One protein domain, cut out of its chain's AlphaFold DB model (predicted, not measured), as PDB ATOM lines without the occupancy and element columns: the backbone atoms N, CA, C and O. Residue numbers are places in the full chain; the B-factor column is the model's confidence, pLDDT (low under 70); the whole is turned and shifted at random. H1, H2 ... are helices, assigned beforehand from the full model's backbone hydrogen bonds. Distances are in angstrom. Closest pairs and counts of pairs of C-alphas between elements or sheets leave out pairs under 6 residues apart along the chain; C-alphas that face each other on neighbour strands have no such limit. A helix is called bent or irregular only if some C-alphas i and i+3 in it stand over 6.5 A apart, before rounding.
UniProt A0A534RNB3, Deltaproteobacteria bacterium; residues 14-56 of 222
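This is residues 14 to 56 of the 222 residues of a protein of Deltaproteobacteria bacterium (UniProt A0A534RNB3). Two helices of 14 residues each, H1 and H2, follow one another along an extended rod without packing on each other. The loop between them, residues 28 to 37, runs on past the end of H1, folds back near Phe 32 and steps sideways to the start of H2, which gives the rod a zigzag; a short tail, residues 52 to 56, continues beyond H2. The printed part has 43 residues with two named helices, H1 then H2, and no named strand, and its class is all helix. It is extended, with a radius of gyration of the C-alphas of 15.6 A and spans of 52 by 18 by 12 A.

H1 covers residues 14 to 27 and measures 19.7 A from first to last C-alpha. It begins at C-alpha 14, (-8.408, 34.554, 52.542), and ends at C-alpha 27, (-23.680, 47.009, 51.561). H2 covers residues 38 to 51, is 19.9 A long by the same measure, and ends at C-alpha 51, (-46.687, 50.680, 41.071).

H1 and H2 are apart, with no C-alpha of one within 8 A of the other. A short link of 10 residues joins them; in it residues 30 to 32 are helical, a run too short to bear a name. In H1 and H2 every O i to N i+4 pair is within hydrogen-bond range. Neither helix is bent.

The two C-alphas farthest apart, those of Trp 14 and Phe 56, are 52.0 A apart. Residues 14 to 26, 37 to 43 and 45 to 56 stand free. The printed part has no cut and no long link. The mean pLDDT of the printed part is 76.4; residues 23 to 35 are under 70.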
ATOM      1  N   TRP A  14      -7.291  35.010  51.706       78.06
ATOM      2  CA  TRP A  14      -8.408  34.554  52.542       78.06
ATOM      3  C   TRP A  14      -9.049  35.713  53.318       78.06
ATOM      4  O   TRP A  14     -10.272  35.828  53.349       78.06
ATOM      5  N   LEU A  15      -8.236  36.623  53.865       77.31
ATOM      6  CA  LEU A  15      -8.705  37.791  54.610       77.31
ATOM      7  C   LEU A  15      -9.394  38.804  53.684       77.31
ATOM      8  O   LEU A  15     -10.392  39.415  54.055       77.31
ATOM      9  N   GLN A  16      -8.894  38.974  52.457       72.50
ATOM     10  CA  GLN A  16      -9.540  39.801  51.439       72.50
ATOM     11  C   GLN A  16     -10.861  39.193  50.963       72.50
ATOM     12  O   GLN A  16     -11.804  39.938  50.688       72.50
ATOM     13  N   GLN A  17     -10.939  37.866  50.848       79.81
ATOM     14  CA  GLN A  17     -12.168  37.164  50.499       79.81
ATOM     15  C   GLN A  17     -13.212  37.313  51.612       79.81
ATOM     16  O   GLN A  17     -14.324  37.762  51.342       79.81
ATOM     17  N   GLU A  18     -12.820  37.076  52.862       80.12
ATOM     18  CA  GLU A  18     -13.679  37.235  54.037       80.12
ATOM     19  C   GLU A  18     -14.147  38.694  54.204       80.12
ATOM     20  O   GLU A  18     -15.338  38.964  54.358       80.12
ATOM     21  N   ALA A  19     -13.249  39.673  54.048       76.31
ATOM     22  CA  ALA A  19     -13.612  41.090  54.071       76.31
ATOM     23  C   ALA A  19     -14.596  41.467  52.949       76.31
ATOM     24  O   ALA A  19     -15.495  42.277  53.175       76.31
ATOM     25  N   ARG A  20     -14.473  40.890  51.743       74.19
ATOM     26  CA  ARG A  20     -15.443  41.115  50.653       74.19
ATOM     27  C   ARG A  20     -16.812  40.530  50.979       74.19
ATOM     28  O   ARG A  20     -17.807  41.186  50.684       74.19
ATOM     29  N   GLU A  21     -16.865  39.346  51.581       76.00
ATOM     30  CA  GLU A  21     -18.117  38.713  52.009       76.00
ATOM     31  C   GLU A  21     -18.814  39.551  53.095       76.00
ATOM     32  O   GLU A  21     -20.001  39.871  52.970       76.00
ATOM     33  N   PHE A  22     -18.066  40.034  54.093       71.00
ATOM     34  CA  PHE A  22     -18.602  40.931  55.123       71.00
ATOM     35  C   PHE A  22     -19.039  42.293  54.567       71.00
ATOM     36  O   PHE A  22     -20.109  42.789  54.925       71.00
ATOM     37  N   ILE A  23     -18.265  42.896  53.659       69.50
ATOM     38  CA  ILE A  23     -18.643  44.156  53.001       69.50
ATOM     39  C   ILE A  23     -19.899  43.963  52.149       69.50
ATOM     40  O   ILE A  23     -20.767  44.833  52.159       69.50
ATOM     41  N   GLN A  24     -20.043  42.844  51.435       63.38
ATOM     42  CA  GLN A  24     -21.269  42.560  50.689       63.38
ATOM     43  C   GLN A  24     -22.488  42.511  51.611       63.38
ATOM     44  O   GLN A  24     -23.495  43.135  51.285       63.38
ATOM     45  N   LEU A  25     -22.385  41.868  52.777       62.69
ATOM     46  CA  LEU A  25     -23.454  41.850  53.782       62.69
ATOM     47  C   LEU A  25     -23.758  43.245  54.350       62.69
ATOM     48  O   LEU A  25     -24.922  43.579  54.559       62.69
ATOM     49  N   MET A  26     -22.739  44.083  54.556       58.41
ATOM     50  CA  MET A  26     -22.916  45.463  55.027       58.41
ATOM     51  C   MET A  26     -23.466  46.421  53.959       58.41
ATOM     52  O   MET A  26     -24.098  47.418  54.291       58.41
ATOM     53  N   VAL A  27     -23.220  46.160  52.673       59.56
ATOM     54  CA  VAL A  27     -23.680  47.009  51.561       59.56
ATOM     55  C   VAL A  27     -25.059  46.567  51.057       59.56
ATOM     56  O   VAL A  27     -25.856  47.397  50.609       59.56
ATOM     57  N   GLN A  28     -25.394  45.278  51.161       55.66
ATOM     58  CA  GLN A  28     -26.680  44.725  50.738       55.66
ATOM     59  C   GLN A  28     -27.742  44.808  51.840       55.66
ATOM     60  O   GLN A  28     -28.298  43.811  52.280       55.66
ATOM     61  N   HIS A  29     -28.129  46.023  52.218       56.28
ATOM     62  CA  HIS A  29     -29.396  46.218  52.929       56.28
ATOM     63  C   HIS A  29     -30.624  46.144  51.994       56.28
ATOM     64  O   HIS A  29     -31.756  46.307  52.443       56.28
ATOM     65  N   GLY A  30     -30.431  45.921  50.688       62.22
ATOM     66  CA  GLY A  30     -31.519  45.861  49.709       62.22
ATOM     67  C   GLY A  30     -32.363  47.141  49.709       62.22
ATOM     68  O   GLY A  30     -31.836  48.252  49.586       62.22
ATOM     69  N   GLU A  31     -33.679  46.994  49.877       56.12
ATOM     70  CA  GLU A  31     -34.608  48.126  50.013       56.12
ATOM     71  C   GLU A  31     -34.367  48.961  51.284       56.12
ATOM     72  O   GLU A  31     -34.734  50.131  51.315       56.12
ATOM     73  N   PHE A  32     -33.672  48.411  52.286       55.25
ATOM     74  CA  PHE A  32     -33.410  49.034  53.586       55.25
ATOM     75  C   PHE A  32     -32.041  49.721  53.690       55.25
ATOM     76  O   PHE A  32     -31.547  49.927  54.797       55.25
ATOM     77  N   GLN A  33     -31.391  50.069  52.571       61.34
ATOM     78  CA  GLN A  33     -30.155  50.864  52.617       61.34
ATOM     79  C   GLN A  33     -30.388  52.190  53.363       61.34
ATOM     80  O   GLN A  33     -31.151  53.020  52.870       61.34
ATOM     81  N   PRO A  34     -29.718  52.423  54.512       56.22
ATOM     82  CA  PRO A  34     -29.913  53.639  55.301       56.22
ATOM     83  C   PRO A  34     -29.352  54.887  54.603       56.22
ATOM     84  O   PRO A  34     -29.722  56.004  54.951       56.22
ATOM     85  N   TYR A  35     -28.493  54.701  53.596       63.47
ATOM     86  CA  TYR A  35     -27.874  55.771  52.820       63.47
ATOM     87  C   TYR A  35     -28.029  55.475  51.325       63.47
ATOM     88  O   TYR A  35     -27.214  54.773  50.729       63.47
ATOM     89  N   VAL A  36     -29.095  55.994  50.721       71.38
ATOM     90  CA  VAL A  36     -29.268  56.030  49.262       71.38
ATOM     91  C   VAL A  36     -28.812  57.387  48.732       71.38
ATOM     92  O   VAL A  36     -28.987  58.410  49.395       71.38
ATOM     93  N   THR A  37     -28.222  57.417  47.535       81.81
ATOM     94  CA  THR A  37     -27.993  58.694  46.845       81.81
ATOM     95  C   THR A  37     -29.340  59.335  46.507       81.81
ATOM     96  O   THR A  37     -30.346  58.636  46.374       81.81
ATOM     97  N   ALA A  38     -29.374  60.661  46.339       79.62
ATOM     98  CA  ALA A  38     -30.604  61.365  45.966       79.62
ATOM     99  C   ALA A  38     -31.225  60.798  44.673       79.62
ATOM    100  O   ALA A  38     -32.435  60.615  44.601       79.62
ATOM    101  N   GLU A  39     -30.388  60.443  43.695       84.44
ATOM    102  CA  GLU A  39     -30.803  59.861  42.411       84.44
ATOM    103  C   GLU A  39     -31.458  58.483  42.588       84.44
ATOM    104  O   GLU A  39     -32.496  58.198  41.994       84.44
ATOM    105  N   GLU A  40     -30.880  57.624  43.432       83.44
ATOM    106  CA  GLU A  40     -31.430  56.296  43.702       83.44
ATOM    107  C   GLU A  40     -32.706  56.375  44.553       83.44
ATOM    108  O   GLU A  40     -33.653  55.627  44.310       83.44
ATOM    109  N   ALA A  41     -32.771  57.309  45.509       83.06
ATOM    110  CA  ALA A  41     -33.986  57.598  46.268       83.06
ATOM    111  C   ALA A  41     -35.129  58.040  45.342       83.06
ATOM    112  O   ALA A  41     -36.240  57.516  45.432       83.06
ATOM    113  N   GLU A  42     -34.843  58.952  44.410       87.00
ATOM    114  CA  GLU A  42     -35.801  59.433  43.416       87.00
ATOM    115  C   GLU A  42     -36.273  58.296  42.501       87.00
ATOM    116  O   GLU A  42     -37.476  58.103  42.323       87.00
ATOM    117  N   ARG A  43     -35.344  57.479  41.988       88.00
ATOM    118  CA  ARG A  43     -35.667  56.314  41.152       88.00
ATOM    119  C   ARG A  43     -36.590  55.331  41.877       88.00
ATOM    120  O   ARG A  43     -37.559  54.849  41.288       88.00
ATOM    121  N   ARG A  44     -36.315  55.033  43.154       87.12
ATOM    122  CA  ARG A  44     -37.160  54.158  43.992       87.12
ATOM    123  C   ARG A  44     -38.542  54.765  44.224       87.12
ATOM    124  O   ARG A  44     -39.540  54.063  44.070       87.12
ATOM    125  N   ALA A  45     -38.608  56.058  44.539       86.06
ATOM    126  CA  ALA A  45     -39.869  56.768  44.728       86.06
ATOM    127  C   ALA A  45     -40.726  56.751  43.450       86.06
ATOM    128  O   ALA A  45     -41.915  56.452  43.520       86.06
ATOM    129  N   GLN A  46     -40.124  56.983  42.279       89.31
ATOM    130  CA  GLN A  46     -40.810  56.918  40.984       89.31
ATOM    131  C   GLN A  46     -41.325  55.510  40.670       89.31
ATOM    132  O   GLN A  46     -42.475  55.357  40.264       89.31
ATOM    133  N   ALA A  47     -40.513  54.473  40.897       90.56
ATOM    134  CA  ALA A  47     -40.939  53.089  40.691       90.56
ATOM    135  C   ALA A  47     -42.133  52.716  41.588       90.56
ATOM    136  O   ALA A  47     -43.079  52.068  41.135       90.56
ATOM    137  N   GLN A  48     -42.121  53.164  42.847       89.00
ATOM    138  CA  GLN A  48     -43.228  52.946  43.773       89.00
ATOM    139  C   GLN A  48     -44.472  53.760  43.391       89.00
ATOM    140  O   GLN A  48     -45.584  53.237  43.462       89.00
ATOM    141  N   ALA A  49     -44.301  55.007  42.948       87.38
ATOM    142  CA  ALA A  49     -45.393  55.835  42.446       87.38
ATOM    143  C   ALA A  49     -46.070  55.189  41.227       87.38
ATOM    144  O   ALA A  49     -47.295  55.120  41.186       87.38
ATOM    145  N   GLU A  50     -45.296  54.635  40.287       91.56
ATOM    146  CA  GLU A  50     -45.838  53.915  39.128       91.56
ATOM    147  C   GLU A  50     -46.576  52.636  39.556       91.56
ATOM    148  O   GLU A  50     -47.687  52.375  39.097       91.56
ATOM    149  N   ARG A  51     -46.022  51.868  40.506       93.12
ATOM    150  CA  ARG A  51     -46.687  50.680  41.071       93.12
ATOM    151  C   ARG A  51     -48.033  51.016  41.716       93.12
ATOM    152  O   ARG A  51     -48.975  50.234  41.606       93.12
ATOM    153  N   LEU A  52     -48.120  52.146  42.415       92.12
ATOM    154  CA  LEU A  52     -49.332  52.592  43.106       92.12
ATOM    155  C   LEU A  52     -50.226  53.477  42.230       92.12
ATOM    156  O   LEU A  52     -51.276  53.922  42.691       92.12
ATOM    157  N   ARG A  53     -49.852  53.722  40.972       90.06
ATOM    158  CA  ARG A  53     -50.515  54.687  40.089       90.06
ATOM    159  C   ARG A  53     -52.009  54.443  39.935       90.06
ATOM    160  O   ARG A  53     -52.766  55.399  39.852       90.06
ATOM    161  N   SER A  54     -52.449  53.184  39.926       91.69
ATOM    162  CA  SER A  54     -53.871  52.830  39.826       91.69
ATOM    163  C   SER A  54     -54.697  53.207  41.063       91.69
ATOM    164  O   SER A  54     -55.919  53.303  40.965       91.69
ATOM    165  N   LEU A  55     -54.052  53.420  42.214       91.06
ATOM    166  CA  LEU A  55     -54.698  53.847  43.458       91.06
ATOM    167  C   LEU A  55     -54.857  55.368  43.535       91.06
ATOM    168  O   LEU A  55     -55.743  55.855  44.237       91.06
ATOM    169  N   PHE A  56     -54.015  56.114  42.820       83.62
ATOM    170  CA  PHE A  56     -54.040  57.569  42.813       83.62
ATOM    171  C   PHE A  56     -54.848  58.089  41.626       83.62
ATOM    172  O   PHE A  56     -54.750  57.599  40.502       83.62
TER     173      PHE A  56